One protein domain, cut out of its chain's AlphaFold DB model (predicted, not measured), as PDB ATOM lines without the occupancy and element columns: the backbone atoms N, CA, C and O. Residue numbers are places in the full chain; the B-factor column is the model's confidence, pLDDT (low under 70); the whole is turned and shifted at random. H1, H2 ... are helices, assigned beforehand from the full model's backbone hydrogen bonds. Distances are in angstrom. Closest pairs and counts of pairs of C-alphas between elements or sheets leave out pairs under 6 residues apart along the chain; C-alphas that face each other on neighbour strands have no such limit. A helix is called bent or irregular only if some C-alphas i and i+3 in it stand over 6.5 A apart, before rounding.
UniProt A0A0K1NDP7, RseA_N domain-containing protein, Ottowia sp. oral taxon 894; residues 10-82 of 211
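Overview. This is residues 10 to 82 of the 211 residues of the protein "RseA_N domain-containing protein" of Ottowia sp. oral taxon 894 (UniProt A0A0K1NDP7). One long helix, H3, makes a spine, with the shorter helices H1 and H2 packed crosswise on its first half and on each other. At the other end of H3 the small helix H4 makes a turn, the chain folds back, and residues 70 to 82, of which 70 to 81 belong to H5, stick out as a free arm. The printed part has 73 residues with five named helices, in the order H1, H2, H3, H4, H5, and no named strand; the class is all helix. The whole is only just loose, close to compact, with a radius of gyration of the C-alphas of 13.8 A, and it spans 38 by 31 by 22 A.

Along the chain. H3, residues 38 to 58, is the longest helix: it runs 30.3 A from C-alpha 38 at (-35.229, 34.776, 18.876) to C-alpha 58 at (-17.237, 11.500, 11.615). Before it come H1, residues 10 to 17, 10.4 A long and beginning with C-alpha 10 at (-21.820, 31.088, 21.298), and H2, residues 24 to 34, 15.3 A long. After it come H4, residues 60 to 64, 7.9 A long, and H5, residues 69 to 81, 18.4 A long and ending with C-alpha 81 at (-48.606, 16.188, 25.072). H4 is neither bent nor irregular, but only just: C-alphas 61 and 64 are 6.3 A apart.

Arrangement. H3 is the hub, touching three helices. With residues 39 to 44 alone it touches H2, about perpendicular at 85 degrees; the closest C-alphas are those of Ala 33 and Gly 40, 4.6 A apart. With residues 43 to 47 alone it only just touches H1, with 3 pairs of C-alphas within 8 A, the closest those of Leu 13 and Ala 43 at 7.2 A; these two run the same way at a steep tilt of 59 degrees. H1 and H2 touch, about perpendicular at 76 degrees, with the C-alphas of Thr 12 and Ala 29 closest at 6.7 A. The helix packing is mostly crossed, with no shallow tilt in these three pairs. With residues 52 to 56 alone H3 touches H4, where the C-alphas of Val 56 and Ala 63 are closest at 5.1 A. H5 touches no helix; it is only just apart from H3, with the closest C-alphas 8.1 A from each other. In H1, H2, H3 and H5 every O i to N i+4 pair is within hydrogen-bond range; in H4 0 of 1 is, beside 1 of 2 O i to N i+3 pairs.

Size, cuts and confidence. The two C-alphas farthest apart are those of Glu 24 and Asp 61, 37.7 A. The 60 residues without the free stretch span 38 by 24 by 15 A. The printed part has no cut and no long link: the link from H1 to H2 is short, and the other three are tight. The mean pLDDT of the printed part is 86.7, and residues 62 to 68 are under 70.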
ATOM      1  N   ARG A  10     -22.345  32.238  22.045       90.50
ATOM      2  CA  ARG A  10     -21.820  31.088  21.298       90.50
ATOM      3  C   ARG A  10     -20.774  30.313  22.081       90.50
ATOM      4  O   ARG A  10     -20.793  29.087  22.053       90.50
ATOM      5  N   GLN A  11     -19.905  31.003  22.812       92.25
ATOM      6  CA  GLN A  11     -18.925  30.363  23.685       92.25
ATOM      7  C   GLN A  11     -19.622  29.595  24.810       92.25
ATOM      8  O   GLN A  11     -19.292  28.438  25.052       92.25
ATOM      9  N   THR A  12     -20.643  30.187  25.438       92.38
ATOM     10  CA  THR A  12     -21.462  29.497  26.445       92.38
ATOM     11  C   THR A  12     -22.147  28.260  25.865       92.38
ATOM     12  O   THR A  12     -22.199  27.225  26.525       92.38
ATOM     13  N   LEU A  13     -22.641  28.333  24.625       93.19
ATOM     14  CA  LEU A  13     -23.239  27.192  23.932       93.19
ATOM     15  C   LEU A  13     -22.204  26.095  23.623       93.19
ATOM     16  O   LEU A  13     -22.505  24.916  23.795       93.19
ATOM     17  N   CYS A  14     -20.978  26.457  23.237       92.50
ATOM     18  CA  CYS A  14     -19.866  25.513  23.082       92.50
ATOM     19  C   CYS A  14     -19.488  24.845  24.405       92.50
ATOM     20  O   CYS A  14     -19.376  23.625  24.464       92.50
ATOM     21  N   ASP A  15     -19.352  25.617  25.481       94.00
ATOM     22  CA  ASP A  15     -19.041  25.067  26.801       94.00
ATOM     23  C   ASP A  15     -20.178  24.173  27.327       94.00
ATOM     24  O   ASP A  15     -19.915  23.197  28.038       94.00
ATOM     25  N   LEU A  16     -21.430  24.458  26.943       93.94
ATOM     26  CA  LEU A  16     -22.580  23.584  27.179       93.94
ATOM     27  C   LEU A  16     -22.462  22.266  26.394       93.94
ATOM     28  O   LEU A  16     -22.629  21.204  26.991       93.94
ATOM     29  N   MET A  17     -22.156  22.315  25.090       91.00
ATOM     30  CA  MET A  17     -21.955  21.121  24.246       91.00
ATOM     31  C   MET A  17     -20.811  20.237  24.749       91.00
ATOM     32  O   MET A  17     -20.943  19.016  24.784       91.00
ATOM     33  N   ASP A  18     -19.706  20.856  25.163       92.81
ATOM     34  CA  ASP A  18     -18.507  20.173  25.655       92.81
ATOM     35  C   ASP A  18     -18.668  19.648  27.097       92.81
ATOM     36  O   ASP A  18     -17.754  19.015  27.631       92.81
ATOM     37  N   GLY A  19     -19.797  19.924  27.764       93.69
ATOM     38  CA  GLY A  19     -20.052  19.500  29.145       93.69
ATOM     39  C   GLY A  19     -19.161  20.190  30.186       93.69
ATOM     40  O   GLY A  19     -18.946  19.656  31.273       93.69
ATOM     41  N   ARG A  20     -18.620  21.371  29.865       94.00
ATOM     42  CA  ARG A  20     -17.736  22.146  30.754       94.00
ATOM     43  C   ARG A  20     -18.496  22.949  31.803       94.00
ATOM     44  O   ARG A  20     -17.912  23.344  32.811       94.00
ATOM     45  N   LEU A  21     -19.786  23.195  31.579       93.56
ATOM     46  CA  LEU A  21     -20.642  23.922  32.513       93.56
ATOM     47  C   LEU A  21     -21.175  22.994  33.611       93.56
ATOM     48  O   LEU A  21     -21.641  21.890  33.343       93.56
ATOM     49  N   GLN A  22     -21.154  23.473  34.856       91.31
ATOM     50  CA  GLN A  22     -21.714  22.775  36.015       91.31
ATOM     51  C   GLN A  22     -22.491  23.747  36.903       91.31
ATOM     52  O   GLN A  22     -22.194  24.939  36.920       91.31
ATOM     53  N   GLY A  23     -23.458  23.238  37.670       92.25
ATOM     54  CA  GLY A  23     -24.224  24.032  38.634       92.25
ATOM     55  C   GLY A  23     -25.065  25.129  37.977       92.25
ATOM     56  O   GLY A  23     -25.730  24.898  36.970       92.25
ATOM     57  N   GLU A  24     -25.043  26.331  38.553       90.31
ATOM     58  CA  GLU A  24     -25.890  27.448  38.114       90.31
ATOM     59  C   GLU A  24     -25.645  27.883  36.650       90.31
ATOM     60  O   GLU A  24     -26.616  27.977  35.898       90.31
ATOM     61  N   PRO A  25     -24.390  28.047  36.170       90.06
ATOM     62  CA  PRO A  25     -24.122  28.340  34.758       90.06
ATOM     63  C   PRO A  25     -24.716  27.324  33.773       90.06
ATOM     64  O   PRO A  25     -25.140  27.704  32.685       90.06
ATOM     65  N   LEU A  26     -24.774  26.041  34.148       93.06
ATOM     66  CA  LEU A  26     -25.375  24.993  33.319       93.06
ATOM     67  C   LEU A  26     -26.888  25.197  33.192       93.06
ATOM     68  O   LEU A  26     -27.423  25.195  32.083       93.06
ATOM     69  N   HIS A  27     -27.579  25.414  34.313       92.12
ATOM     70  CA  HIS A  27     -29.019  25.686  34.314       92.12
ATOM     71  C   HIS A  27     -29.354  26.958  33.532       92.12
ATOM     72  O   HIS A  27     -30.298  26.977  32.737       92.12
ATOM     73  N   GLN A  28     -28.541  28.000  33.698       91.38
ATOM     74  CA  GLN A  28     -28.689  29.241  32.960       91.38
ATOM     75  C   GLN A  28     -28.503  29.028  31.448       91.38
ATOM     76  O   GLN A  28     -29.347  29.465  30.671       91.38
ATOM     77  N   ALA A  29     -27.462  28.312  31.018       91.94
ATOM     78  CA  ALA A  29     -27.228  28.035  29.601       91.94
ATOM     79  C   ALA A  29     -28.360  27.201  28.974       91.94
ATOM     80  O   ALA A  29     -28.831  27.522  27.883       91.94
ATOM     81  N   ILE A  30     -28.858  26.181  29.685       93.31
ATOM     82  CA  ILE A  30     -29.990  25.359  29.228       93.31
ATOM     83  C   ILE A  30     -31.261  26.206  29.113       93.31
ATOM     84  O   ILE A  30     -31.943  26.151  28.092       93.31
ATOM     85  N   SER A  31     -31.587  27.011  30.128       92.19
ATOM     86  CA  SER A  31     -32.786  27.864  30.090       92.19
ATOM     87  C   SER A  31     -32.748  28.879  28.945       92.19
ATOM     88  O   SER A  31     -33.766  29.085  28.290       92.19
ATOM     89  N   GLN A  32     -31.577  29.450  28.646       90.12
ATOM     90  CA  GLN A  32     -31.390  30.349  27.506       90.12
ATOM     91  C   GLN A  32     -31.552  29.621  26.168       90.12
ATOM     92  O   GLN A  32     -32.257  30.112  25.290       90.12
ATOM     93  N   ALA A  33     -30.957  28.437  26.012       90.69
ATOM     94  CA  ALA A  33     -31.094  27.637  24.796       90.69
ATOM     95  C   ALA A  33     -32.531  27.126  24.579       90.69
ATOM     96  O   ALA A  33     -32.953  26.934  23.439       90.69
ATOM     97  N   CYS A  34     -33.300  26.927  25.654       90.00
ATOM     98  CA  CYS A  34     -34.700  26.496  25.616       90.00
ATOM     99  C   CYS A  34     -35.709  27.651  25.535       90.00
ATOM    100  O   CYS A  34     -36.900  27.392  25.378       90.00
ATOM    101  N   ALA A  35     -35.271  28.909  25.630       90.81
ATOM    102  CA  ALA A  35     -36.168  30.053  25.555       90.81
ATOM    103  C   ALA A  35     -36.903  30.093  24.202       90.81
ATOM    104  O   ALA A  35     -36.331  29.787  23.150       90.81
ATOM    105  N   SER A  36     -38.180  30.473  24.215       89.06
ATOM    106  CA  SER A  36     -39.007  30.609  23.003       89.06
ATOM    107  C   SER A  36     -38.796  31.945  22.277       89.06
ATOM    108  O   SER A  36     -39.648  32.367  21.501       89.06
ATOM    109  N   ASP A  37     -37.709  32.650  22.584       92.50
ATOM    110  CA  ASP A  37     -37.349  33.916  21.960       92.50
ATOM    111  C   ASP A  37     -36.385  33.708  20.779       92.50
ATOM    112  O   ASP A  37     -35.836  32.628  20.558       92.50
ATOM    113  N   SER A  38     -36.148  34.788  20.026       89.69
ATOM    114  CA  SER A  38     -35.229  34.776  18.876       89.69
ATOM    115  C   SER A  38     -33.804  34.335  19.236       89.69
ATOM    116  O   SER A  38     -33.091  33.787  18.396       89.69
ATOM    117  N   ARG A  39     -33.382  34.552  20.487       88.19
ATOM    118  CA  ARG A  39     -32.060  34.159  20.977       88.19
ATOM    119  C   ARG A  39     -31.982  32.651  21.197       88.19
ATOM    120  O   ARG A  39     -30.999  32.041  20.782       88.19
ATOM    121  N   GLY A  40     -33.007  32.053  21.797       90.31
ATOM    122  CA  GLY A  40     -33.131  30.607  21.942       90.31
ATOM    123  C   GLY A  40     -33.264  29.907  20.590       90.31
ATOM    124  O   GLY A  40     -32.635  28.873  20.376       90.31
ATOM    125  N   ASP A  41     -34.001  30.492  19.641       90.06
ATOM    126  CA  ASP A  41     -34.076  29.982  18.263       90.06
ATOM    127  C   ASP A  41     -32.700  29.979  17.582       90.06
ATOM    128  O   ASP A  41     -32.295  28.962  17.014       90.06
ATOM    129  N   ALA A  42     -31.951  31.082  17.687       91.12
ATOM    130  CA  ALA A  42     -30.594  31.174  17.153       91.12
ATOM    131  C   ALA A  42     -29.642  30.162  17.815       91.12
ATOM    132  O   ALA A  42     -28.876  29.499  17.120       91.12
ATOM    133  N   ALA A  43     -29.729  29.980  19.137       91.94
ATOM    134  CA  ALA A  43     -28.924  29.000  19.861       91.94
ATOM    135  C   ALA A  43     -29.220  27.558  19.410       91.94
ATOM    136  O   ALA A  43     -28.296  26.779  19.182       91.94
ATOM    137  N   ARG A  44     -30.497  27.197  19.217       89.69
ATOM    138  CA  ARG A  44     -30.890  25.876  18.692       89.69
ATOM    139  C   ARG A  44     -30.414  25.657  17.255       89.69
ATOM    140  O   ARG A  44     -30.018  24.543  16.911       89.69
ATOM    141  N   ALA A  45     -30.439  26.702  16.427       89.62
ATOM    142  CA  ALA A  45     -29.943  26.644  15.055       89.62
ATOM    143  C   ALA A  45     -28.418  26.443  15.002       89.62
ATOM    144  O   ALA A  45     -27.958  25.549  14.288       89.62
ATOM    145  N   ASP A  46     -27.654  27.210  15.788       91.50
ATOM    146  CA  ASP A  46     -26.194  27.073  15.897       91.50
ATOM    147  C   ASP A  46     -25.819  25.673  16.433       91.50
ATOM    148  O   ASP A  46     -24.998  24.981  15.830       91.50
ATOM    149  N   TRP A  47     -26.501  25.193  17.483       91.56
ATOM    150  CA  TRP A  47     -26.332  23.838  18.034       91.56
ATOM    151  C   TRP A  47     -26.548  22.745  16.976       91.56
ATOM    152  O   TRP A  47     -25.729  21.837  16.820       91.56
ATOM    153  N   HIS A  48     -27.644  22.833  16.215       88.62
ATOM    154  CA  HIS A  48     -27.938  21.881  15.146       88.62
ATOM    155  C   HIS A  48     -26.873  21.921  14.042       88.62
ATOM    156  O   HIS A  48     -26.397  20.873  13.610       88.62
ATOM    157  N   ALA A  49     -26.473  23.116  13.595       89.62
ATOM    158  CA  ALA A  49     -25.466  23.277  12.551       89.62
ATOM    159  C   ALA A  49     -24.117  22.658  12.951       89.62
ATOM    160  O   ALA A  49     -23.489  21.971  12.142       89.62
ATOM    161  N   TRP A  50     -23.692  22.849  14.200       90.62
ATOM    162  CA  TRP A  50     -22.443  22.284  14.707       90.62
ATOM    163  C   TRP A  50     -22.491  20.765  14.863       90.62
ATOM    164  O   TRP A  50     -21.511  20.099  14.525       90.62
ATOM    165  N   HIS A  51     -23.621  20.192  15.282       87.75
ATOM    166  CA  HIS A  51     -23.770  18.737  15.285       87.75
ATOM    167  C   HIS A  51     -23.738  18.145  13.883       87.75
ATOM    168  O   HIS A  51     -23.002  17.187  13.668       87.75
ATOM    169  N   VAL A  52     -24.437  18.749  12.917       87.50
ATOM    170  CA  VAL A  52     -24.386  18.302  11.516       87.50
ATOM    171  C   VAL A  52     -22.954  18.358  10.983       87.50
ATOM    172  O   VAL A  52     -22.484  17.389  10.394       87.50
ATOM    173  N   ALA A  53     -22.228  19.454  11.230       88.62
ATOM    174  CA  ALA A  53     -20.823  19.559  10.840       88.62
ATOM    175  C   ALA A  53     -19.967  18.462  11.495       88.62
ATOM    176  O   ALA A  53     -19.164  17.816  10.823       88.62
ATOM    177  N   GLY A  54     -20.167  18.207  12.792       87.19
ATOM    178  CA  GLY A  54     -19.475  17.144  13.517       87.19
ATOM    179  C   GLY A  54     -19.794  15.744  12.986       87.19
ATOM    180  O   GLY A  54     -18.903  14.903  12.899       87.19
ATOM    181  N   ASP A  55     -21.038  15.491  12.603       86.69
ATOM    182  CA  ASP A  55     -21.478  14.201  12.079       86.69
ATOM    183  C   ASP A  55     -20.918  13.941  10.680       86.69
ATOM    184  O   ASP A  55     -20.401  12.852  10.432       86.69
ATOM    185  N   VAL A  56     -20.897  14.958   9.811       88.69
ATOM    186  CA  VAL A  56     -20.249  14.894   8.487       88.69
ATOM    187  C   VAL A  56     -18.755  14.582   8.615       88.69
ATOM    188  O   VAL A  56     -18.230  13.778   7.845       88.69
ATOM    189  N   LEU A  57     -18.069  15.175   9.598       88.06
ATOM    190  CA  LEU A  57     -16.649  14.907   9.854       88.06
ATOM    191  C   LEU A  57     -16.389  13.488  10.390       88.06
ATOM    192  O   LEU A  57     -15.305  12.951  10.173       88.06
ATOM    193  N   ARG A  58     -17.354  12.873  11.086       87.06
ATOM    194  CA  ARG A  58     -17.237  11.500  11.615       87.06
ATOM    195  C   ARG A  58     -17.624  10.436  10.593       87.06
ATOM    196  O   ARG A  58     -17.046   9.352  10.606       87.06
ATOM    197  N   SER A  59     -18.611  10.711   9.741       85.19
ATOM    198  CA  SER A  59     -19.060   9.796   8.693       85.19
ATOM    199  C   SER A  59     -19.823  10.532   7.593       85.19
ATOM    200  O   SER A  59     -20.818  11.208   7.844       85.19
ATOM    201  N   ALA A  60     -19.422  10.305   6.343       74.81
ATOM    202  CA  ALA A  60     -20.119  10.847   5.179       74.81
ATOM    203  C   ALA A  60     -21.543  10.278   5.000       74.81
ATOM    204  O   ALA A  60     -22.369  10.915   4.354       74.81
ATOM    205  N   ASP A  61     -21.863   9.120   5.591       73.38
ATOM    206  CA  ASP A  61     -23.223   8.550   5.555       73.38
ATOM    207  C   ASP A  61     -24.224   9.425   6.340       73.38
ATOM    208  O   ASP A  61     -25.375   9.615   5.941       73.38
ATOM    209  N   LEU A  62     -23.746  10.081   7.404       67.88
ATOM    210  CA  LEU A  62     -24.541  11.002   8.223       67.88
ATOM    211  C   LEU A  62     -24.830  12.334   7.510       67.88
ATOM    212  O   LEU A  62     -25.752  13.051   7.899       67.88
ATOM    213  N   ALA A  63     -24.117  12.638   6.417       63.94
ATOM    214  CA  ALA A  63     -24.317  13.852   5.624       63.94
ATOM    215  C   ALA A  63     -25.687  13.910   4.929       63.94
ATOM    216  O   ALA A  63     -26.127  14.978   4.511       63.94
ATOM    217  N   ALA A  64     -26.390  12.776   4.825       64.81
ATOM    218  CA  ALA A  64     -27.733  12.726   4.260       64.81
ATOM    219  C   ALA A  64     -28.800  13.413   5.141       64.81
ATOM    220  O   ALA A  64     -29.955  13.467   4.718       64.81
ATOM    221  N   CYS A  65     -28.453  13.908   6.345       59.88
ATOM    222  CA  CYS A  65     -29.334  14.673   7.243       59.88
ATOM    223  C   CYS A  65     -30.753  14.081   7.347       59.88
ATOM    224  O   CYS A  65     -31.753  14.799   7.314       59.88
ATOM    225  N   ARG A  66     -30.857  12.747   7.436       60.94
ATOM    226  CA  ARG A  66     -32.150  12.037   7.364       60.94
ATOM    227  C   ARG A  66     -33.081  12.380   8.535       60.94
ATOM    228  O   ARG A  66     -34.293  12.219   8.416       60.94
ATOM    229  N   HIS A  67     -32.527  12.881   9.639       62.75
ATOM    230  CA  HIS A  67     -33.254  13.320  10.827       62.75
ATOM    231  C   HIS A  67     -33.195  14.850  10.926       62.75
ATOM    232  O   HIS A  67     -32.278  15.409  11.517       62.75
ATOM    233  N   GLY A  68     -34.150  15.531  10.291       69.94
ATOM    234  CA  GLY A  68     -34.207  16.996  10.273       69.94
ATOM    235  C   GLY A  68     -34.859  17.614  11.515       69.94
ATOM    236  O   GLY A  68     -35.521  16.933  12.299       69.94
ATOM    237  N   ALA A  69     -34.766  18.942  11.634       73.56
ATOM    238  CA  ALA A  69     -35.403  19.740  12.691       73.56
ATOM    239  C   ALA A  69     -36.929  19.511  12.832       73.56
ATOM    240  O   ALA A  69     -37.499  19.687  13.905       73.56
ATOM    241  N   ALA A  70     -37.607  19.068  11.768       80.88
ATOM    242  CA  ALA A  70     -39.023  18.701  11.823       80.88
ATOM    243  C   ALA A  70     -39.282  17.435  12.664       80.88
ATOM    244  O   ALA A  70     -40.299  17.344  13.352       80.88
ATOM    245  N   PHE A  71     -38.361  16.464  12.638       84.69
ATOM    246  CA  PHE A  71     -38.462  15.255  13.455       84.69
ATOM    247  C   PHE A  71     -38.340  15.601  14.938       84.69
ATOM    248  O   PHE A  71     -39.196  15.207  15.730       84.69
ATOM    249  N   THR A  72     -37.325  16.388  15.311       84.62
ATOM    250  CA  THR A  72     -37.139  16.818  16.702       84.62
ATOM    251  C   THR A  72     -38.329  17.643  17.189       84.62
ATOM    252  O   THR A  72     -38.819  17.385  18.285       84.62
ATOM    253  N   ALA A  73     -38.875  18.538  16.359       84.69
ATOM    254  CA  ALA A  73     -40.093  19.284  16.680       84.69
ATOM    255  C   ALA A  73     -41.298  18.362  16.951       84.69
ATOM    256  O   ALA A  73     -41.982  18.525  17.960       84.69
ATOM    257  N   CYS A  74     -41.530  17.349  16.107       88.75
ATOM    258  CA  CYS A  74     -42.614  16.381  16.305       88.75
ATOM    259  C   CYS A  74     -42.434  15.563  17.594       88.75
ATOM    260  O   CYS A  74     -43.394  15.348  18.339       88.75
ATOM    261  N   VAL A  75     -41.202  15.136  17.887       89.81
ATOM    262  CA  VAL A  75     -40.871  14.405  19.118       89.81
ATOM    263  C   VAL A  75     -41.108  15.279  20.348       89.81
ATOM    264  O   VAL A  75     -41.797  14.842  21.267       89.81
ATOM    265  N   MET A  76     -40.613  16.521  20.352       87.38
ATOM    266  CA  MET A  76     -40.827  17.468  21.453       87.38
ATOM    267  C   MET A  76     -42.314  17.760  21.665       87.38
ATOM    268  O   MET A  76     -42.787  17.756  22.798       87.38
ATOM    269  N   GLN A  77     -43.074  17.933  20.581       89.69
ATOM    270  CA  GLN A  77     -44.520  18.120  20.652       89.69
ATOM    271  C   GLN A  77     -45.219  16.905  21.273       89.69
ATOM    272  O   GLN A  77     -46.075  17.067  22.140       89.69
ATOM    273  N   ARG A  78     -44.857  15.682  20.865       90.44
ATOM    274  CA  ARG A  78     -45.449  14.456  21.417       90.44
ATOM    275  C   ARG A  78     -45.093  14.260  22.892       90.44
ATOM    276  O   ARG A  78     -45.946  13.809  23.649       90.44
ATOM    277  N   ILE A  79     -43.876  14.617  23.298       88.88
ATOM    278  CA  ILE A  79     -43.459  14.600  24.705       88.88
ATOM    279  C   ILE A  79     -44.255  15.632  25.508       88.88
ATOM    280  O   ILE A  79     -44.796  15.291  26.551       88.88
ATOM    281  N   GLY A  80     -44.421  16.859  25.004       85.06
ATOM    282  CA  GLY A  80     -45.204  17.897  25.685       85.06
ATOM    283  C   GLY A  80     -46.696  17.567  25.833       85.06
ATOM    284  O   GLY A  80     -47.356  18.075  26.734       85.06
ATOM    285  N   GLN A  81     -47.235  16.702  24.970       86.69
ATOM    286  CA  GLN A  81     -48.606  16.188  25.072       86.69
ATOM    287  C   GLN A  81     -48.762  15.079  26.120       86.69
ATOM    288  O   GLN A  81     -49.884  14.796  26.544       86.69
ATOM    289  N   GLN A  82     -47.673  14.434  26.540       84.06
ATOM    290  CA  GLN A  82     -47.721  13.497  27.652       84.06
ATOM    291  C   GLN A  82     -47.822  14.305  28.945       84.06
ATOM    292  O   GLN A  82     -46.964  15.134  29.238       84.06
TER     293      GLN A  82